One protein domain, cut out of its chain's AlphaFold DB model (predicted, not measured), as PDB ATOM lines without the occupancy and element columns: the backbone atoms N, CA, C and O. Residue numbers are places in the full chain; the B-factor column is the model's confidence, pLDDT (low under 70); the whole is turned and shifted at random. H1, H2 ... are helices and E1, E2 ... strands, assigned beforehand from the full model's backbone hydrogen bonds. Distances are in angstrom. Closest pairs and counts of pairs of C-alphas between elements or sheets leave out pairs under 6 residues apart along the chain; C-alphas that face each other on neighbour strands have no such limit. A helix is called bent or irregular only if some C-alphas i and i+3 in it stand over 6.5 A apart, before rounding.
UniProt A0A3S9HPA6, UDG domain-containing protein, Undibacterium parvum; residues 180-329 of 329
ATOM      1  N   LEU A 180      12.207 -35.222 -34.205       90.69
ATOM      2  CA  LEU A 180      12.748 -34.926 -32.880       90.69
ATOM      3  C   LEU A 180      12.692 -33.420 -32.611       90.69
ATOM      4  O   LEU A 180      13.476 -32.644 -33.156       90.69
ATOM      5  N   PHE A 181      11.795 -33.018 -31.720       89.38
ATOM      6  CA  PHE A 181      11.726 -31.668 -31.179       89.38
ATOM      7  C   PHE A 181      12.698 -31.531 -30.007       89.38
ATOM      8  O   PHE A 181      12.755 -32.398 -29.134       89.38
ATOM      9  N   VAL A 182      13.458 -30.441 -29.977       89.75
ATOM     10  CA  VAL A 182      14.487 -30.179 -28.967       89.75
ATOM     11  C   VAL A 182      14.212 -28.826 -28.312       89.75
ATOM     12  O   VAL A 182      14.125 -27.825 -29.017       89.75
ATOM     13  N   TYR A 183      14.077 -28.782 -26.984       85.69
ATOM     14  CA  TYR A 183      13.790 -27.566 -26.203       85.69
ATOM     15  C   TYR A 183      14.732 -27.426 -24.990       85.69
ATOM     16  O   TYR A 183      15.588 -28.281 -24.764       85.69
ATOM     17  N   CYS A 184      14.606 -26.345 -24.209       79.94
ATOM     18  CA  CYS A 184      15.382 -26.150 -22.977       79.94
ATOM     19  C   CYS A 184      14.581 -25.428 -21.881       79.94
ATOM     20  O   CYS A 184      14.144 -24.292 -22.081       79.94
ATOM     21  N   ASP A 185      14.416 -26.034 -20.699       67.56
ATOM     22  CA  ASP A 185      13.600 -25.461 -19.608       67.56
ATOM     23  C   ASP A 185      14.334 -24.462 -18.678       67.56
ATOM     24  O   ASP A 185      13.806 -24.021 -17.657       67.56
ATOM     25  N   ALA A 186      15.552 -24.041 -19.032       57.59
ATOM     26  CA  ALA A 186      16.384 -23.213 -18.153       57.59
ATOM     27  C   ALA A 186      15.801 -21.830 -17.801       57.59
ATOM     28  O   ALA A 186      16.145 -21.281 -16.759       57.59
ATOM     29  N   ALA A 187      14.897 -21.264 -18.603       48.66
ATOM     30  CA  ALA A 187      14.356 -19.924 -18.366       48.66
ATOM     31  C   ALA A 187      13.091 -19.932 -17.479       48.66
ATOM     32  O   ALA A 187      11.997 -20.234 -17.956       48.66
ATOM     33  N   GLY A 188      13.224 -19.518 -16.212       40.88
ATOM     34  CA  GLY A 188      12.091 -19.074 -15.385       40.88
ATOM     35  C   GLY A 188      12.158 -19.438 -13.895       40.88
ATOM     36  O   GLY A 188      12.554 -20.531 -13.519       40.88
ATOM     37  N   GLY A 189      11.701 -18.528 -13.027       46.44
ATOM     38  CA  GLY A 189      11.372 -18.857 -11.629       46.44
ATOM     39  C   GLY A 189      10.009 -19.555 -11.514       46.44
ATOM     40  O   GLY A 189       9.559 -20.195 -12.458       46.44
ATOM     41  N   ALA A 190       9.283 -19.344 -10.410       34.72
ATOM     42  CA  ALA A 190       7.977 -19.973 -10.130       34.72
ATOM     43  C   ALA A 190       6.910 -19.873 -11.254       34.72
ATOM     44  O   ALA A 190       6.009 -20.707 -11.321       34.72
ATOM     45  N   ARG A 191       7.026 -18.916 -12.191       48.91
ATOM     46  CA  ARG A 191       6.194 -18.869 -13.413       48.91
ATOM     47  C   ARG A 191       6.416 -20.051 -14.381       48.91
ATOM     48  O   ARG A 191       5.567 -20.232 -15.252       48.91
ATOM     49  N   ARG A 192       7.478 -20.868 -14.231       54.56
ATOM     50  CA  ARG A 192       7.718 -22.099 -15.020       54.56
ATOM     51  C   ARG A 192       6.480 -22.999 -15.029       54.56
ATOM     52  O   ARG A 192       6.012 -23.350 -16.103       54.56
ATOM     53  N   HIS A 193       5.906 -23.318 -13.866       50.72
ATOM     54  CA  HIS A 193       4.856 -24.344 -13.753       50.72
ATOM     55  C   HIS A 193       3.528 -23.979 -14.438       50.72
ATOM     56  O   HIS A 193       2.887 -24.841 -15.030       50.72
ATOM     57  N   GLN A 194       3.115 -22.708 -14.412       51.25
ATOM     58  CA  GLN A 194       1.866 -22.286 -15.064       51.25
ATOM     59  C   GLN A 194       2.046 -22.084 -16.581       51.25
ATOM     60  O   GLN A 194       1.144 -22.378 -17.370       51.25
ATOM     61  N   ALA A 195       3.232 -21.628 -17.001       61.97
ATOM     62  CA  ALA A 195       3.595 -21.550 -18.413       61.97
ATOM     63  C   ALA A 195       3.795 -22.944 -19.038       61.97
ATOM     64  O   ALA A 195       3.431 -23.129 -20.194       61.97
ATOM     65  N   ALA A 196       4.311 -23.915 -18.274       69.00
ATOM     66  CA  ALA A 196       4.547 -25.301 -18.682       69.00
ATOM     67  C   ALA A 196       3.298 -25.968 -19.271       69.00
ATOM     68  O   ALA A 196       3.290 -26.306 -20.450       69.00
ATOM     69  N   ALA A 197       2.219 -26.085 -18.489       70.56
ATOM     70  CA  ALA A 197       0.984 -26.737 -18.937       70.56
ATOM     71  C   ALA A 197       0.364 -26.039 -20.164       70.56
ATOM     72  O   ALA A 197      -0.089 -26.688 -21.106       70.56
ATOM     73  N   SER A 198       0.409 -24.703 -20.193       79.62
ATOM     74  CA  SER A 198      -0.092 -23.901 -21.317       79.62
ATOM     75  C   SER A 198       0.751 -24.084 -22.590       79.62
ATOM     76  O   SER A 198       0.220 -24.111 -23.700       79.62
ATOM     77  N   ALA A 199       2.072 -24.210 -22.444       82.81
ATOM     78  CA  ALA A 199       3.004 -24.394 -23.551       82.81
ATOM     79  C   ALA A 199       2.960 -25.821 -24.095       82.81
ATOM     80  O   ALA A 199       3.017 -26.009 -25.309       82.81
ATOM     81  N   GLN A 200       2.778 -26.800 -23.209       80.75
ATOM     82  CA  GLN A 200       2.472 -28.174 -23.562       80.75
ATOM     83  C   GLN A 200       1.183 -28.245 -24.393       80.75
ATOM     84  O   GLN A 200       1.240 -28.702 -25.529       80.75
ATOM     85  N   ALA A 201       0.059 -27.704 -23.912       82.75
ATOM     86  CA  ALA A 201      -1.196 -27.695 -24.673       82.75
ATOM     87  C   ALA A 201      -1.057 -27.008 -26.053       82.75
ATOM     88  O   ALA A 201      -1.612 -27.470 -27.051       82.75
ATOM     89  N   LEU A 202      -0.268 -25.929 -26.149       88.00
ATOM     90  CA  LEU A 202       0.030 -25.284 -27.432       88.00
ATOM     91  C   LEU A 202       0.878 -26.170 -28.361       88.00
ATOM     92  O   LEU A 202       0.560 -26.278 -29.544       88.00
ATOM     93  N   PHE A 203       1.929 -26.811 -27.845       87.62
ATOM     94  CA  PHE A 203       2.773 -27.739 -28.603       87.62
ATOM     95  C   PHE A 203       1.977 -28.948 -29.112       87.62
ATOM     96  O   PHE A 203       2.117 -29.370 -30.257       87.62
ATOM     97  N   GLU A 204       1.079 -29.468 -28.286       84.19
ATOM     98  CA  GLU A 204       0.176 -30.556 -28.637       84.19
ATOM     99  C   GLU A 204      -0.771 -30.161 -29.782       84.19
ATOM    100  O   GLU A 204      -0.930 -30.920 -30.739       84.19
ATOM    101  N   ASN A 205      -1.314 -28.940 -29.753       89.31
ATOM    102  CA  ASN A 205      -2.101 -28.384 -30.857       89.31
ATOM    103  C   ASN A 205      -1.267 -28.172 -32.136       89.31
ATOM    104  O   ASN A 205      -1.780 -28.365 -33.237       89.31
ATOM    105  N   MET A 206       0.022 -27.828 -32.016       90.12
ATOM    106  CA  MET A 206       0.942 -27.751 -33.160       90.12
ATOM    107  C   MET A 206       1.149 -29.129 -33.811       90.12
ATOM    108  O   MET A 206       1.067 -29.236 -35.033       90.12
ATOM    109  N   LEU A 207       1.339 -30.193 -33.018       86.56
ATOM    110  CA  LEU A 207       1.448 -31.569 -33.527       86.56
ATOM    111  C   LEU A 207       0.154 -32.043 -34.209       86.56
ATOM    112  O   LEU A 207       0.209 -32.638 -35.288       86.56
ATOM    113  N   LEU A 208      -1.010 -31.733 -33.625       88.75
ATOM    114  CA  LEU A 208      -2.313 -32.024 -34.232       88.75
ATOM    115  C   LEU A 208      -2.493 -31.302 -35.575       88.75
ATOM    116  O   LEU A 208      -2.947 -31.920 -36.536       88.75
ATOM    117  N   ALA A 209      -2.080 -30.034 -35.675       90.75
ATOM    118  CA  ALA A 209      -2.120 -29.276 -36.926       90.75
ATOM    119  C   ALA A 209      -1.182 -29.851 -38.007       90.75
ATOM    120  O   ALA A 209      -1.529 -29.826 -39.186       90.75
ATOM    121  N   MET A 210      -0.038 -30.429 -37.620       89.12
ATOM    122  CA  MET A 210       0.844 -31.189 -38.523       89.12
ATOM    123  C   MET A 210       0.275 -32.567 -38.928       89.12
ATOM    124  O   MET A 210       0.879 -33.262 -39.742       89.12
ATOM    125  N   GLY A 211      -0.845 -33.011 -38.345       86.44
ATOM    126  CA  GLY A 211      -1.379 -34.364 -38.538       86.44
ATOM    127  C   GLY A 211      -0.541 -35.466 -37.875       86.44
ATOM    128  O   GLY A 211      -0.683 -36.642 -38.216       86.44
ATOM    129  N   VAL A 212       0.342 -35.111 -36.935       79.81
ATOM    130  CA  VAL A 212       1.285 -36.037 -36.296       79.81
ATOM    131  C   VAL A 212       0.733 -36.501 -34.949       79.81
ATOM    132  O   VAL A 212       0.644 -35.734 -33.992       79.81
ATOM    133  N   GLN A 213       0.388 -37.787 -34.853       63.69
ATOM    134  CA  GLN A 213      -0.015 -38.398 -33.585       63.69
ATOM    135  C   GLN A 213       1.187 -38.551 -32.636       63.69
ATOM    136  O   GLN A 213       2.299 -38.897 -33.053       63.69
ATOM    137  N   ARG A 214       0.951 -38.301 -31.342       59.59
ATOM    138  CA  ARG A 214       1.968 -38.401 -30.280       59.59
ATOM    139  C   ARG A 214       2.483 -39.834 -30.145       59.59
ATOM    140  O   ARG A 214       1.744 -40.781 -30.395       59.59
ATOM    141  N   GLY A 215       3.743 -39.997 -29.744       54.44
ATOM    142  CA  GLY A 215       4.354 -41.303 -29.453       54.44
ATOM    143  C   GLY A 215       4.668 -42.177 -30.675       54.44
ATOM    144  O   GLY A 215       5.627 -42.936 -30.636       54.44
ATOM    145  N   ALA A 216       3.928 -42.042 -31.780       58.66
ATOM    146  CA  ALA A 216       4.152 -42.824 -32.997       58.66
ATOM    147  C   ALA A 216       5.195 -42.208 -33.947       58.66
ATOM    148  O   ALA A 216       5.894 -42.937 -34.647       58.66
ATOM    149  N   LYS A 217       5.264 -40.869 -34.021       74.88
ATOM    150  CA  LYS A 217       6.031 -40.145 -35.058       74.88
ATOM    151  C   LYS A 217       6.773 -38.892 -34.577       74.88
ATOM    152  O   LYS A 217       7.724 -38.483 -35.229       74.88
ATOM    153  N   ALA A 218       6.393 -38.291 -33.452       81.19
ATOM    154  CA  ALA A 218       7.095 -37.141 -32.876       81.19
ATOM    155  C   ALA A 218       7.592 -37.448 -31.461       81.19
ATOM    156  O   ALA A 218       6.839 -37.980 -30.644       81.19
ATOM    157  N   TYR A 219       8.835 -37.059 -31.178       82.12
ATOM    158  CA  TYR A 219       9.463 -37.134 -29.862       82.12
ATOM    159  C   TYR A 219       9.925 -35.741 -29.410       82.12
ATOM    160  O   TYR A 219      10.334 -34.930 -30.240       82.12
ATOM    161  N   LEU A 220       9.883 -35.462 -28.104       82.75
ATOM    162  CA  LEU A 220      10.327 -34.201 -27.504       82.75
ATOM    163  C   LEU A 220      11.475 -34.470 -26.520       82.75
ATOM    164  O   LEU A 220      11.337 -35.302 -25.628       82.75
ATOM    165  N   SER A 221      12.598 -33.765 -26.665       83.19
ATOM    166  CA  SER A 221      13.762 -33.884 -25.780       83.19
ATOM    167  C   SER A 221      14.240 -32.533 -25.250       83.19
ATOM    168  O   SER A 221      14.190 -31.526 -25.955       83.19
ATOM    169  N   ASN A 222      14.728 -32.513 -24.011       81.31
ATOM    170  CA  ASN A 222      15.365 -31.348 -23.401       81.31
ATOM    171  C   ASN A 222      16.886 -31.429 -23.629       81.31
ATOM    172  O   ASN A 222      17.475 -32.492 -23.433       81.31
ATOM    173  N   VAL A 223      17.535 -30.331 -24.034       77.94
ATOM    174  CA  VAL A 223      19.007 -30.300 -24.165       77.94
ATOM    175  C   VAL A 223      19.686 -30.429 -22.804       77.94
ATOM    176  O   VAL A 223      20.762 -31.012 -22.729       77.94
ATOM    177  N   LEU A 224      19.089 -29.879 -21.742       72.00
ATOM    178  CA  LEU A 224      19.659 -29.897 -20.397       72.00
ATOM    179  C   LEU A 224      19.005 -30.967 -19.529       72.00
ATOM    180  O   LEU A 224      17.783 -31.098 -19.491       72.00
ATOM    181  N   ILE A 225      19.839 -31.701 -18.794       62.22
ATOM    182  CA  ILE A 225      19.406 -32.786 -17.902       62.22
ATOM    183  C   ILE A 225      18.853 -32.222 -16.582       62.22
ATOM    184  O   ILE A 225      17.901 -32.766 -16.029       62.22
ATOM    185  N   ALA A 226      19.396 -31.095 -16.117       56.44
ATOM    186  CA  ALA A 226      18.895 -30.330 -14.980       56.44
ATOM    187  C   ALA A 226      18.703 -28.860 -15.380       56.44
ATOM    188  O   ALA A 226      19.450 -28.328 -16.201       56.44
ATOM    189  N   ALA A 227      17.707 -28.189 -14.798       57.12
ATOM    190  CA  ALA A 227      17.567 -26.744 -14.939       57.12
ATOM    191  C   ALA A 227      18.576 -26.060 -13.996       57.12
ATOM    192  O   ALA A 227      18.448 -26.225 -12.783       57.12
ATOM    193  N   PRO A 228      19.566 -25.303 -14.501       56.19
ATOM    194  CA  PRO A 228      20.569 -24.691 -13.640       56.19
ATOM    195  C   PRO A 228      19.941 -23.576 -12.789       56.19
ATOM    196  O   PRO A 228      19.188 -22.734 -13.292       56.19
ATOM    197  N   GLU A 229      20.268 -23.544 -11.495       55.00
ATOM    198  CA  GLU A 229      19.873 -22.464 -10.584       55.00
ATOM    199  C   GLU A 229      20.742 -21.223 -10.825       55.00
ATOM    200  O   GLU A 229      21.724 -20.956 -10.130       55.00
ATOM    201  N   LEU A 230      20.411 -20.473 -11.877       56.31
ATOM    202  CA  LEU A 230      21.198 -19.320 -12.303       56.31
ATOM    203  C   LEU A 230      20.775 -18.036 -11.569       56.31
ATOM    204  O   LEU A 230      19.598 -17.660 -11.602       56.31
ATOM    205  N   PRO A 231      21.724 -17.295 -10.961       51.25
ATOM    206  CA  PRO A 231      21.462 -15.949 -10.469       51.25
ATOM    207  C   PRO A 231      21.022 -15.027 -11.613       51.25
ATOM    208  O   PRO A 231      21.593 -15.054 -12.710       51.25
ATOM    209  N   ARG A 232      20.032 -14.165 -11.340       54.00
ATOM    210  CA  ARG A 232      19.501 -13.199 -12.318       54.00
ATOM    211  C   ARG A 232      20.638 -12.398 -12.966       54.00
ATOM    212  O   ARG A 232      21.483 -11.844 -12.269       54.00
ATOM    213  N   GLY A 233      20.631 -12.318 -14.298       52.16
ATOM    214  CA  GLY A 233      21.603 -11.538 -15.075       52.16
ATOM    215  C   GLY A 233      22.859 -12.290 -15.540       52.16
ATOM    216  O   GLY A 233      23.612 -11.730 -16.330       52.16
ATOM    217  N   LYS A 234      23.079 -13.551 -15.132       52.00
ATOM    218  CA  LYS A 234      24.149 -14.419 -15.684       52.00
ATOM    219  C   LYS A 234      23.636 -15.593 -16.527       52.00
ATOM    220  O   LYS A 234      24.405 -16.490 -16.864       52.00
ATOM    221  N   GLU A 235      22.353 -15.570 -16.893       56.97
ATOM    222  CA  GLU A 235      21.677 -16.686 -17.564       56.97
ATOM    223  C   GLU A 235      22.376 -17.110 -18.867       56.97
ATOM    224  O   GLU A 235      22.669 -18.286 -19.030       56.97
ATOM    225  N   VAL A 236      22.720 -16.182 -19.767       54.69
ATOM    226  CA  VAL A 236      23.204 -16.532 -21.121       54.69
ATOM    227  C   VAL A 236      24.572 -17.233 -21.116       54.69
ATOM    228  O   VAL A 236      24.733 -18.263 -21.767       54.69
ATOM    229  N   THR A 237      25.559 -16.706 -20.385       52.19
ATOM    230  CA  THR A 237      26.936 -17.239 -20.404       52.19
ATOM    231  C   THR A 237      27.048 -18.577 -19.679       52.19
ATOM    232  O   THR A 237      27.745 -19.470 -20.152       52.19
ATOM    233  N   ALA A 238      26.348 -18.742 -18.552       56.00
ATOM    234  CA  ALA A 238      26.344 -20.011 -17.829       56.00
ATOM    235  C   ALA A 238      25.615 -21.106 -18.627       56.00
ATOM    236  O   ALA A 238      26.102 -22.229 -18.721       56.00
ATOM    237  N   LEU A 239      24.508 -20.760 -19.294       64.75
ATOM    238  CA  LEU A 239      23.744 -21.692 -20.122       64.75
ATOM    239  C   LEU A 239      24.564 -22.275 -21.287       64.75
ATOM    240  O   LEU A 239      24.393 -23.441 -21.629       64.75
ATOM    241  N   ALA A 240      25.486 -21.500 -21.870       68.50
ATOM    242  CA  ALA A 240      26.395 -21.992 -22.907       68.50
ATOM    243  C   ALA A 240      27.345 -23.094 -22.393       68.50
ATOM    244  O   ALA A 240      27.575 -24.083 -23.094       68.50
ATOM    245  N   ALA A 241      27.851 -22.964 -21.161       71.88
ATOM    246  CA  ALA A 241      28.674 -23.995 -20.530       71.88
ATOM    247  C   ALA A 241      27.854 -25.269 -20.251       71.88
ATOM    248  O   ALA A 241      28.272 -26.358 -20.650       71.88
ATOM    249  N   GLU A 242      26.652 -25.133 -19.684       74.81
ATOM    250  CA  GLU A 242      25.733 -26.256 -19.429       74.81
ATOM    251  C   GLU A 242      25.352 -27.015 -20.711       74.81
ATOM    252  O   GLU A 242      25.360 -28.250 -20.747       74.81
ATOM    253  N   TYR A 243      25.092 -26.295 -21.810       77.88
ATOM    254  CA  TYR A 243      24.870 -26.923 -23.112       77.88
ATOM    255  C   TYR A 243      26.092 -27.716 -23.583       77.88
ATOM    256  O   TYR A 243      25.930 -28.835 -24.067       77.88
ATOM    257  N   SER A 244      27.312 -27.189 -23.424       79.75
ATOM    258  CA  SER A 244      28.529 -27.904 -23.836       79.75
ATOM    259  C   SER A 244      28.710 -29.243 -23.099       79.75
ATOM    260  O   SER A 244      29.130 -30.223 -23.717       79.75
ATOM    261  N   LEU A 245      28.299 -29.309 -21.825       80.56
ATOM    262  CA  LEU A 245      28.308 -30.520 -20.999       80.56
ATOM    263  C   LEU A 245      27.203 -31.516 -21.391       80.56
ATOM    264  O   LEU A 245      27.443 -32.724 -21.410       80.56
ATOM    265  N   CYS A 246      26.002 -31.038 -21.737       80.69
ATOM    266  CA  CYS A 246      24.852 -31.907 -22.023       80.69
ATOM    267  C   CYS A 246      24.737 -32.355 -23.497       80.69
ATOM    268  O   CYS A 246      24.171 -33.416 -23.778       80.69
ATOM    269  N   LEU A 247      25.313 -31.615 -24.455       85.75
ATOM    270  CA  LEU A 247      25.291 -31.946 -25.892       85.75
ATOM    271  C   LEU A 247      25.743 -33.386 -26.238       85.75
ATOM    272  O   LEU A 247      25.118 -33.994 -27.112       85.75
ATOM    273  N   PRO A 248      26.769 -33.991 -25.599       85.56
ATOM    274  CA  PRO A 248      27.122 -35.398 -25.812       85.56
ATOM    275  C   PRO A 248      25.979 -36.382 -25.515       85.56
ATOM    276  O   PRO A 248      25.832 -37.380 -26.225       85.56
ATOM    277  N   CYS A 249      25.139 -36.089 -24.518       80.62
ATOM    278  CA  CYS A 249      23.983 -36.913 -24.163       80.62
ATOM    279  C   CYS A 249      22.904 -36.831 -25.252       80.62
ATOM    280  O   CYS A 249      22.444 -37.865 -25.739       80.62
ATOM    281  N   LEU A 250      22.589 -35.618 -25.723       84.94
ATOM    282  CA  LEU A 250      21.659 -35.403 -26.837       84.94
ATOM    283  C   LEU A 250      22.151 -36.076 -28.131       84.94
ATOM    284  O   LEU A 250      21.382 -36.765 -28.800       84.94
ATOM    285  N   ARG A 251      23.448 -35.971 -28.457       88.62
ATOM    286  CA  ARG A 251      24.064 -36.692 -29.591       88.62
ATOM    287  C   ARG A 251      23.890 -38.207 -29.478       88.62
ATOM    288  O   ARG A 251      23.606 -38.867 -30.477       88.62
ATOM    289  N   ARG A 252      24.054 -38.776 -28.278       85.06
ATOM    290  CA  ARG A 252      23.833 -40.209 -28.033       85.06
ATOM    291  C   ARG A 252      22.359 -40.581 -28.205       85.06
ATOM    292  O   ARG A 252      22.074 -41.597 -28.830       85.06
ATOM    293  N   GLN A 253      21.439 -39.745 -27.730       83.06
ATOM    294  CA  GLN A 253      20.000 -39.936 -27.911       83.06
ATOM    295  C   GLN A 253      19.597 -39.909 -29.397       83.06
ATOM    296  O   GLN A 253      18.902 -40.812 -29.856       83.06
ATOM    297  N   ILE A 254      20.098 -38.940 -30.172       87.94
ATOM    298  CA  ILE A 254      19.894 -38.855 -31.630       87.94
ATOM    299  C   ILE A 254      20.399 -40.125 -32.326       87.94
ATOM    300  O   ILE A 254      19.688 -40.693 -33.151       87.94
ATOM    301  N   LYS A 255      21.587 -40.622 -31.958       87.81
ATOM    302  CA  LYS A 255      22.169 -41.853 -32.527       87.81
ATOM    303  C   LYS A 255      21.371 -43.120 -32.203       87.81
ATOM    304  O   LYS A 255      21.407 -44.057 -32.996       87.81
ATOM    305  N   LEU A 256      20.659 -43.147 -31.074       84.31
ATOM    306  CA  LEU A 256      19.806 -44.268 -30.664       84.31
ATOM    307  C   LEU A 256      18.408 -44.218 -31.301       84.31
ATOM    308  O   LEU A 256      17.899 -45.259 -31.700       84.31
ATOM    309  N   MET A 257      17.797 -43.034 -31.406       83.38
ATOM    310  CA  MET A 257      16.449 -42.867 -31.973       83.38
ATOM    311  C   MET A 257      16.448 -42.771 -33.506       83.38
ATOM    312  O   MET A 257      15.458 -43.122 -34.135       83.38
ATOM    313  N   GLN A 258      17.545 -42.291 -34.103       88.56
ATOM    314  CA  GLN A 258      17.703 -42.048 -35.544       88.56
ATOM    315  C   GLN A 258      16.535 -41.258 -36.179       88.56
ATOM    316  O   GLN A 258      15.953 -41.733 -37.154       88.56
ATOM    317  N   PRO A 259      16.159 -40.077 -35.651       90.38
ATOM    318  CA  PRO A 259      15.036 -39.311 -36.184       90.38
ATOM    319  C   PRO A 259      15.264 -38.881 -37.639       90.38
ATOM    320  O   PRO A 259      16.404 -38.645 -38.038       90.38
ATOM    321  N   SER A 260      14.191 -38.735 -38.419       92.00
ATOM    322  CA  SER A 260      14.293 -38.261 -39.811       92.00
ATOM    323  C   SER A 260      14.539 -36.746 -39.899       92.00
ATOM    324  O   SER A 260      15.303 -36.304 -40.754       92.00
ATOM    325  N   VAL A 261      13.933 -35.948 -39.008       93.69
ATOM    326  CA  VAL A 261      14.071 -34.479 -38.952       93.69
ATOM    327  C   VAL A 261      14.240 -33.992 -37.510       93.69
ATOM    328  O   VAL A 261      13.571 -34.483 -36.601       93.69
ATOM    329  N   LEU A 262      15.105 -32.996 -37.291       94.62
ATOM    330  CA  LEU A 262      15.221 -32.269 -36.024       94.62
ATOM    331  C   LEU A 262      14.535 -30.899 -36.102       94.62
ATOM    332  O   LEU A 262      14.652 -30.183 -37.097       94.62
ATOM    333  N   VAL A 263      13.896 -30.494 -35.006       94.31
ATOM    334  CA  VAL A 263      13.314 -29.157 -34.835       94.31
ATOM    335  C   VAL A 263      13.827 -28.545 -33.532       94.31
ATOM    336  O   VAL A 263      13.491 -29.011 -32.445       94.31
ATOM    337  N   ALA A 264      14.632 -27.488 -33.631       94.50
ATOM    338  CA  ALA A 264      15.079 -26.712 -32.477       94.50
ATOM    339  C   ALA A 264      14.008 -25.690 -32.079       94.50
ATOM    340  O   ALA A 264      13.645 -24.824 -32.875       94.50
ATOM    341  N   LEU A 265      13.525 -25.780 -30.841       90.62
ATOM    342  CA  LEU A 265      12.562 -24.863 -30.243       90.62
ATOM    343  C   LEU A 265      13.309 -23.806 -29.419       90.62
ATOM    344  O   LEU A 265      13.835 -24.082 -28.342       90.62
ATOM    345  N   GLY A 266      13.348 -22.578 -29.939       88.75
ATOM    346  CA  GLY A 266      13.990 -21.427 -29.307       88.75
ATOM    347  C   GLY A 266      15.409 -21.138 -29.812       88.75
ATOM    348  O   GLY A 266      16.183 -22.026 -30.170       88.75
ATOM    349  N   SER A 267      15.770 -19.851 -29.816       86.56
ATOM    350  CA  SER A 267      17.057 -19.364 -30.335       86.56
ATOM    351  C   SER A 267      18.267 -19.819 -29.517       86.56
ATOM    352  O   SER A 267      19.340 -20.008 -30.083       86.56
ATOM    353  N   THR A 268      18.112 -20.036 -28.207       84.31
ATOM    354  CA  THR A 268      19.179 -20.539 -27.326       84.31
ATOM    355  C   THR A 268      19.537 -21.992 -27.635       84.31
ATOM    356  O   THR A 268      20.716 -22.316 -27.733       84.31
ATOM    357  N   VAL A 269      18.534 -22.847 -27.854       86.69
ATOM    358  CA  VAL A 269      18.710 -24.248 -28.271       86.69
ATOM    359  C   VAL A 269      19.347 -24.318 -29.655       86.69
ATOM    360  O   VAL A 269      20.335 -25.018 -29.851       86.69
ATOM    361  N   ALA A 270      18.819 -23.551 -30.609       90.75
ATOM    362  CA  ALA A 270      19.367 -23.480 -31.958       90.75
ATOM    363  C   ALA A 270      20.827 -22.985 -31.979       90.75
ATOM    364  O   ALA A 270      21.652 -23.565 -32.681       90.75
ATOM    365  N   GLY A 271      21.167 -21.973 -31.174       89.88
ATOM    366  CA  GLY A 271      22.543 -21.483 -31.038       89.88
ATOM    367  C   GLY A 271      23.491 -22.504 -30.411       89.88
ATOM    368  O   GLY A 271      24.617 -22.653 -30.876       89.88
ATOM    369  N   ALA A 272      23.019 -23.273 -29.426       87.62
ATOM    370  CA  ALA A 272      23.783 -24.363 -28.822       87.62
ATOM    371  C   ALA A 272      24.056 -25.519 -29.799       87.62
ATOM    372  O   ALA A 272      25.157 -26.062 -29.818       87.62
ATOM    373  N   LEU A 273      23.072 -25.890 -30.628       90.25
ATOM    374  CA  LEU A 273      23.222 -26.946 -31.633       90.25
ATOM    375  C   LEU A 273      24.139 -26.524 -32.790       90.25
ATOM    376  O   LEU A 273      24.941 -27.326 -33.261       90.25
ATOM    377  N   LEU A 274      24.034 -25.270 -33.237       91.06
ATOM    378  CA  LEU A 274      24.810 -24.726 -34.357       91.06
ATOM    379  C   LEU A 274      26.131 -24.064 -33.933       91.06
ATOM    380  O   LEU A 274      26.822 -23.509 -34.783       91.06
ATOM    381  N   SER A 275      26.477 -24.074 -32.640       88.50
ATOM    382  CA  SER A 275      27.633 -23.353 -32.076       88.50
ATOM    383  C   SER A 275      27.720 -21.891 -32.552       88.50
ATOM    384  O   SER A 275      28.789 -21.409 -32.919       88.50
ATOM    385  N   THR A 276      26.574 -21.205 -32.610       85.75
ATOM    386  CA  THR A 276      26.399 -19.900 -33.269       85.75
ATOM    387  C   THR A 276      25.595 -18.941 -32.386       85.75
ATOM    388  O   THR A 276      24.662 -19.357 -31.698       85.75
ATOM    389  N   ASP A 277      25.910 -17.644 -32.437       82.50
ATOM    390  CA  ASP A 277      25.207 -16.616 -31.664       82.50
ATOM    391  C   ASP A 277      23.707 -16.532 -31.978       82.50
ATOM    392  O   ASP A 277      23.262 -16.602 -33.128       82.50
ATOM    393  N   THR A 278      22.905 -16.283 -30.939       78.88
ATOM    394  CA  THR A 278      21.433 -16.240 -31.021       78.88
ATOM    395  C   THR A 278      20.896 -15.172 -31.985       78.88
ATOM    396  O   THR A 278      19.805 -15.338 -32.537       78.88
ATOM    397  N   ALA A 279      21.661 -14.104 -32.231       78.69
ATOM    398  CA  ALA A 279      21.343 -13.080 -33.225       78.69
ATOM    399  C   ALA A 279      21.462 -13.616 -34.665       78.69
ATOM    400  O   ALA A 279      20.545 -13.435 -35.466       78.69
ATOM    401  N   ALA A 280      22.539 -14.342 -34.981       83.38
ATOM    402  CA  ALA A 280      22.730 -14.971 -36.291       83.38
ATOM    403  C   ALA A 280      21.736 -16.128 -36.519       83.38
ATOM    404  O   ALA A 280      21.191 -16.283 -37.611       83.38
ATOM    405  N   VAL A 281      21.391 -16.872 -35.464       85.69
ATOM    406  CA  VAL A 281      20.337 -17.905 -35.477       85.69
ATOM    407  C   VAL A 281      18.985 -17.377 -35.974       85.69
ATOM    408  O   VAL A 281      18.295 -18.073 -36.720       85.69
ATOM    409  N   MET A 282      18.598 -16.145 -35.621       82.50
ATOM    410  CA  MET A 282      17.338 -15.545 -36.088       82.50
ATOM    411  C   MET A 282      17.308 -15.297 -37.607       82.50
ATOM    412  O   MET A 282      16.215 -15.300 -38.185       82.50
ATOM    413  N   ALA A 283      18.477 -15.098 -38.230       86.81
ATOM    414  CA  ALA A 283      18.644 -14.922 -39.673       86.81
ATOM    415  C   ALA A 283      18.719 -16.261 -40.435       86.81
ATOM    416  O   ALA A 283      18.338 -16.320 -41.598       86.81
ATOM    417  N   MET A 284      19.144 -17.344 -39.774       87.75
ATOM    418  CA  MET A 284      19.192 -18.697 -40.352       87.75
ATOM    419  C   MET A 284      17.822 -19.399 -40.441       87.75
ATOM    420  O   MET A 284      17.711 -20.447 -41.082       87.75
ATOM    421  N   ARG A 285      16.771 -18.849 -39.812       89.88
ATOM    422  CA  ARG A 285      15.399 -19.375 -39.930       89.88
ATOM    423  C   ARG A 285      14.852 -19.193 -41.349       89.88
ATOM    424  O   ARG A 285      15.071 -18.169 -41.983       89.88
ATOM    425  N   GLY A 286      14.058 -20.166 -41.796       87.75
ATOM    426  CA  GLY A 286      13.484 -20.217 -43.141       87.75
ATOM    427  C   GLY A 286      14.357 -21.010 -44.115       87.75
ATOM    428  O   GLY A 286      13.862 -21.463 -45.142       87.75
ATOM    429  N   GLY A 287      15.628 -21.234 -43.764       90.69
ATOM    430  CA  GLY A 287      16.497 -22.226 -44.388       90.69
ATOM    431  C   GLY A 287      16.513 -23.545 -43.614       90.69
ATOM    432  O   GLY A 287      16.190 -23.598 -42.424       90.69
ATOM    433  N   LEU A 288      16.929 -24.606 -44.301       93.50
ATOM    434  CA  LEU A 288      17.205 -25.908 -43.704       93.50
ATOM    435  C   LEU A 288      18.677 -25.964 -43.277       93.50
ATOM    436  O   LEU A 288      19.568 -25.744 -44.094       93.50
ATOM    437  N   GLN A 289      18.915 -26.233 -41.997       95.19
ATOM    438  CA  GLN A 289      20.247 -26.401 -41.415       95.19
ATOM    439  C   GLN A 289      20.575 -27.895 -41.279       95.19
ATOM    440  O   GLN A 289      19.744 -28.750 -41.595       95.19
ATOM    441  N   GLN A 290      21.766 -28.237 -40.783       93.94
ATOM    442  CA  GLN A 290      22.160 -29.630 -40.550       93.94
ATOM    443  C   GLN A 290      22.799 -29.813 -39.167       93.94
ATOM    444  O   GLN A 290      23.590 -28.980 -38.729       93.94
ATOM    445  N   PHE A 291      22.480 -30.917 -38.485       93.56
ATOM    446  CA  PHE A 291      23.091 -31.301 -37.208       93.56
ATOM    447  C   PHE A 291      23.258 -32.823 -37.122       93.56
ATOM    448  O   PHE A 291      22.315 -33.563 -37.386       93.56
ATOM    449  N   GLU A 292      24.464 -33.307 -36.787       90.88
ATOM    450  CA  GLU A 292      24.834 -34.743 -36.814       90.88
ATOM    451  C   GLU A 292      24.430 -35.461 -38.130       90.88
ATOM    452  O   GLU A 292      24.076 -36.637 -38.132       90.88
ATOM    453  N   GLY A 293      24.470 -34.744 -39.262       90.25
ATOM    454  CA  GLY A 293      24.076 -35.245 -40.587       90.25
ATOM    455  C   GLY A 293      22.575 -35.152 -40.907       90.25
ATOM    456  O   GLY A 293      22.202 -35.304 -42.068       90.25
ATOM    457  N   LEU A 294      21.726 -34.845 -39.926       92.88
ATOM    458  CA  LEU A 294      20.269 -34.786 -40.067       92.88
ATOM    459  C   LEU A 294      19.772 -33.366 -40.391       92.88
ATOM    460  O   LEU A 294      20.387 -32.395 -39.935       92.88
ATOM    461  N   PRO A 295      18.657 -33.219 -41.134       95.69
ATOM    462  CA  PRO A 295      18.053 -31.920 -41.407       95.69
ATOM    463  C   PRO A 295      17.526 -31.286 -40.112       95.69
ATOM    464  O   PRO A 295      16.792 -31.917 -39.350       95.69
ATOM    465  N   LEU A 296      17.894 -30.027 -39.881       96.25
ATOM    466  CA  LEU A 296      17.536 -29.239 -38.706       96.25
ATOM    467  C   LEU A 296      16.726 -28.003 -39.119       96.25
ATOM    468  O   LEU A 296      17.172 -27.194 -39.932       96.25
ATOM    469  N   VAL A 297      15.558 -27.826 -38.505       96.25
ATOM    470  CA  VAL A 297      14.698 -26.646 -38.673       96.25
ATOM    471  C   VAL A 297      14.666 -25.828 -37.381       96.25
ATOM    472  O   VAL A 297      14.643 -26.381 -36.283       96.25
ATOM    473  N   LEU A 298      14.681 -24.498 -37.505       95.44
ATOM    474  CA  LEU A 298      14.768 -23.566 -36.376       95.44
ATOM    475  C   LEU A 298      13.414 -22.886 -36.143       95.44
ATOM    476  O   LEU A 298      12.989 -22.090 -36.976       95.44
ATOM    477  N   SER A 299      12.765 -23.131 -35.006       94.12
ATOM    478  CA  SER A 299      11.447 -22.575 -34.663       94.12
ATOM    479  C   SER A 299      11.446 -21.858 -33.302       94.12
ATOM    480  O   SER A 299      12.447 -21.870 -32.584       94.12
ATOM    481  N   ASP A 300      10.361 -21.158 -32.957       91.31
ATOM    482  CA  ASP A 300      10.232 -20.502 -31.646       91.31
ATOM    483  C   ASP A 300       9.688 -21.478 -30.604       91.31
ATOM    484  O   ASP A 300       8.926 -22.393 -30.911       91.31
ATOM    485  N   ASP A 301      10.057 -21.255 -29.346       87.94
ATOM    486  CA  ASP A 301       9.535 -22.043 -28.235       87.94
ATOM    487  C   ASP A 301       8.031 -21.756 -28.015       87.94
ATOM    488  O   ASP A 301       7.636 -20.583 -27.985       87.94
ATOM    489  N   PRO A 302       7.178 -22.774 -27.797       88.19
ATOM    490  CA  PRO A 302       5.763 -22.576 -27.480       88.19
ATOM    491  C   PRO A 302       5.519 -21.605 -26.308       88.19
ATOM    492  O   PRO A 302       4.590 -20.800 -26.371       88.19
ATOM    493  N   ARG A 303       6.388 -21.574 -25.285       84.69
ATOM    494  CA  ARG A 303       6.312 -20.608 -24.168       84.69
ATOM    495  C   ARG A 303       6.479 -19.162 -24.634       84.69
ATOM    496  O   ARG A 303       5.818 -18.268 -24.109       84.69
ATOM    497  N   TYR A 304       7.318 -18.916 -25.643       84.44
ATOM    498  CA  TYR A 304       7.474 -17.587 -26.240       84.44
ATOM    499  C   TYR A 304       6.189 -17.156 -26.960       84.44
ATOM    500  O   TYR A 304       5.724 -16.029 -26.772       84.44
ATOM    501  N   LEU A 305       5.555 -18.071 -27.702       87.75
ATOM    502  CA  LEU A 305       4.303 -17.816 -28.426       87.75
ATOM    503  C   LEU A 305       3.111 -17.493 -27.515       87.75
ATOM    504  O   LEU A 305       2.230 -16.744 -27.938       87.75
ATOM    505  N   LEU A 306       3.085 -18.004 -26.278       86.44
ATOM    506  CA  LEU A 306       2.086 -17.610 -25.274       86.44
ATOM    507  C   LEU A 306       2.185 -16.119 -24.925       86.44
ATOM    508  O   LEU A 306       1.166 -15.462 -24.740       86.44
ATOM    509  N   THR A 307       3.404 -15.570 -24.866       86.94
ATOM    510  CA  THR A 307       3.626 -14.137 -24.594       86.94
ATOM    511  C   THR A 307       3.488 -13.259 -25.840       86.94
ATOM    512  O   THR A 307       3.135 -12.088 -25.729       86.94
ATOM    513  N   LYS A 308       3.770 -13.805 -27.031       87.69
ATOM    514  CA  LYS A 308       3.767 -13.076 -28.308       87.69
ATOM    515  C   LYS A 308       3.075 -13.896 -29.407       87.69
ATOM    516  O   LYS A 308       3.751 -14.487 -30.256       87.69
ATOM    517  N   PRO A 309       1.730 -13.899 -29.457       89.38
ATOM    518  CA  PRO A 309       0.971 -14.735 -30.391       89.38
ATOM    519  C   PRO A 309       1.198 -14.382 -31.868       89.38
ATOM    520  O   PRO A 309       0.975 -15.229 -32.730       89.38
ATOM    521  N   ILE A 310       1.697 -13.179 -32.180       91.94
ATOM    522  CA  ILE A 310       2.027 -12.760 -33.552       91.94
ATOM    523  C   ILE A 310       3.109 -13.640 -34.213       91.94
ATOM    524  O   ILE A 310       3.152 -13.749 -35.436       91.94
ATOM    525  N   GLY A 311       3.935 -14.339 -33.422       89.56
ATOM    526  CA  GLY A 311       4.922 -15.300 -33.930       89.56
ATOM    527  C   GLY A 311       4.325 -16.596 -34.501       89.56
ATOM    528  O   GLY A 311       5.014 -17.298 -35.240       89.56
ATOM    529  N   LYS A 312       3.050 -16.914 -34.217       93.12
ATOM    530  CA  LYS A 312       2.421 -18.197 -34.596       93.12
ATOM    531  C   LYS A 312       2.460 -18.468 -36.104       93.12
ATOM    532  O   LYS A 312       2.718 -19.597 -36.504       93.12
ATOM    533  N   ALA A 313       2.261 -17.444 -36.939       93.38
ATOM    534  CA  ALA A 313       2.315 -17.591 -38.396       93.38
ATOM    535  C   ALA A 313       3.728 -17.944 -38.904       93.38
ATOM    536  O   ALA A 313       3.868 -18.757 -39.815       93.38
ATOM    537  N   ARG A 314       4.775 -17.380 -38.281       92.81
ATOM    538  CA  ARG A 314       6.178 -17.697 -38.596       92.81
ATOM    539  C   ARG A 314       6.508 -19.132 -38.188       92.81
ATOM    540  O   ARG A 314       7.019 -19.887 -39.003       92.81
ATOM    541  N   VAL A 315       6.115 -19.527 -36.975       94.88
ATOM    542  CA  VAL A 315       6.285 -20.902 -36.480       94.88
ATOM    543  C   VAL A 315       5.551 -21.923 -37.340       94.88
ATOM    544  O   VAL A 315       6.106 -22.979 -37.618       94.88
ATOM    545  N   TRP A 316       4.348 -21.614 -37.829       95.44
ATOM    546  CA  TRP A 316       3.654 -22.501 -38.763       95.44
ATOM    547  C   TRP A 316       4.439 -22.707 -40.068       95.44
ATOM    548  O   TRP A 316       4.548 -23.836 -40.536       95.44
ATOM    549  N   ALA A 317       5.054 -21.655 -40.621       95.56
ATOM    550  CA  ALA A 317       5.936 -21.792 -41.781       95.56
ATOM    551  C   ALA A 317       7.168 -22.670 -41.480       95.56
ATOM    552  O   ALA A 317       7.536 -23.500 -42.310       95.56
ATOM    553  N   ASP A 318       7.750 -22.557 -40.281       95.31
ATOM    554  CA  ASP A 318       8.853 -23.422 -39.838       95.31
ATOM    555  C   ASP A 318       8.409 -24.898 -39.737       95.31
ATOM    556  O   ASP A 318       9.106 -25.794 -40.210       95.31
ATOM    557  N   LEU A 319       7.216 -25.177 -39.194       94.69
ATOM    558  CA  LEU A 319       6.665 -26.539 -39.153       94.69
ATOM    559  C   LEU A 319       6.373 -27.088 -40.559       94.69
ATOM    560  O   LEU A 319       6.649 -28.256 -40.824       94.69
ATOM    561  N   CYS A 320       5.886 -26.256 -41.483       94.81
ATOM    562  CA  CYS A 320       5.732 -26.634 -42.890       94.81
ATOM    563  C   CYS A 320       7.074 -26.988 -43.548       94.81
ATOM    564  O   CYS A 320       7.135 -27.959 -44.299       94.81
ATOM    565  N   LEU A 321       8.160 -26.269 -43.241       95.50
ATOM    566  CA  LEU A 321       9.502 -26.633 -43.710       95.50
ATOM    567  C   LEU A 321       9.959 -27.991 -43.156       95.50
ATOM    568  O   LEU A 321      10.531 -28.778 -43.906       95.50
ATOM    569  N   ALA A 322       9.664 -28.297 -41.889       94.12
ATOM    570  CA  ALA A 322       9.959 -29.606 -41.299       94.12
ATOM    571  C   ALA A 322       9.135 -30.744 -41.935       94.12
ATOM    572  O   ALA A 322       9.670 -31.819 -42.192       94.12
ATOM    573  N   MET A 323       7.852 -30.515 -42.239       93.75
ATOM    574  CA  MET A 323       7.020 -31.499 -42.947       93.75
ATOM    575  C   MET A 323       7.509 -31.741 -44.381       93.75
ATOM    576  O   MET A 323       7.576 -32.883 -44.835       93.75
ATOM    577  N   ASN A 324       7.909 -30.676 -45.080       93.88
ATOM    578  CA  ASN A 324       8.427 -30.769 -46.443       93.88
ATOM    579  C   ASN A 324       9.792 -31.474 -46.503       93.88
ATOM    580  O   ASN A 324      10.019 -32.247 -47.430       93.88
ATOM    581  N   SER A 325      10.682 -31.253 -45.526       91.62
ATOM    582  CA  SER A 325      12.000 -31.906 -45.500       91.62
ATOM    583  C   SER A 325      11.923 -33.409 -45.225       91.62
ATOM    584  O   SER A 325      12.760 -34.169 -45.716       91.62
ATOM    585  N   LEU A 326      10.892 -33.855 -44.501       88.19
ATOM    586  CA  LEU A 326      10.585 -35.274 -44.360       88.19
ATOM    587  C   LEU A 326      10.048 -35.877 -45.663       88.19
ATOM    588  O   LEU A 326      10.429 -36.987 -46.010       88.19
ATOM    589  N   ALA A 327       9.201 -35.155 -46.400       82.38
ATOM    590  CA  ALA A 327       8.645 -35.625 -47.672       82.38
ATOM    591  C   ALA A 327       9.674 -35.696 -48.822       82.38
ATOM    592  O   ALA A 327       9.387 -36.297 -49.856       82.38
ATOM    593  N   SER A 328      10.848 -35.074 -48.663       74.75
ATOM    594  CA  SER A 328      11.951 -35.096 -49.635       74.75
ATOM    595  C   SER A 328      13.021 -36.174 -49.390       74.75
ATOM    596  O   SER A 328      13.991 -36.211 -50.147       74.75
ATOM    597  N   ASN A 329      12.873 -37.009 -48.350       55.25
ATOM    598  CA  ASN A 329      13.771 -38.124 -47.998       55.25
ATOM    599  C   ASN A 329      13.105 -39.490 -48.233       55.25
ATOM    600  O   ASN A 329      13.856 -40.437 -48.553       55.25
TER     601      ASN A 329
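What this domain is: This is residues 180 to 329 of the 329 residues of the protein "UDG domain-containing protein" of Undibacterium parvum (UniProt A0A3S9HPA6). A strongly twisted sheet of five strands forms the core, with the long helix H6 along one face and, over the other, short H3 and the arm H2b of the bent helix H2. H4 packs on H3, while H1, off the sheet, packs on H5. The printed part has 150 residues with six named helices and five named strands, in the order E1 H1 E2 H2 E3 H3 H4 E4 E5 H5 H6. The class is mixed, helices and strands; the mixed sheet runs E2 E1 E3 E5 E4. The whole is compact, with a radius of gyration of the C-alphas of 14.8 A and spans of 44 by 31 by 30 A.

Where its parts are: E1, residues 180 to 183, begins at C-alpha 180, (12.748, -34.926, -32.880). E2 is residues 218 to 222, E3 261 to 265, E4 289 to 291 and E5 294 to 299, 16.0 A long. H1, residues 192 to 209, is 25.1 A long. H2, residues 235 to 257, was assigned as one helix by its hydrogen bonds but is bent, with C-alphas 245 and 248 7.0 A apart; its arms are H2a, 235 to 245, and H2b, 248 to 257. H3 is 267 to 274, H4 278 to 284 and H5 302 to 307. H6, 309 to 327, 28.2 A long, ends at C-alpha 327, (8.645, -35.625, -47.672); it is only just irregular, C-alphas 310 and 313 being 6.8 A apart.

How they stand to each other: E1 is parallel to E3 (N 180 to O 261, 2.9 A) and to E2; E3 is parallel to E5 (N 262 to O 295, 2.9 A). E4 and E5 form an antiparallel hairpin, with N 289 and O 296 at 2.9 A. E1, H1, E2 is a strand-helix-strand unit, parallel neighbours joined through a helix, with a right-handed crossover. H6 is at a height of 8.7 A over the sheet, along E5; C-alphas 299 and 315 are closest, 5.7 A. H3, on the opposite face, has a height of 7.6 A. H1 touches H5 with residues 195 to 203 alone, C-alphas 199 and 303 at 5.1 A. Every O i to N i+4 pair is within hydrogen-bond range in H2b and H3.

The domain as a whole: The C-alphas of Pro 231 and Ser 328 are farthest apart, 44.6 A. The printed part has no cut. The link E2 to H2 is long. Confidence is under 70 in residues 185 to 196, 213 to 216, 225 to 240 and 329.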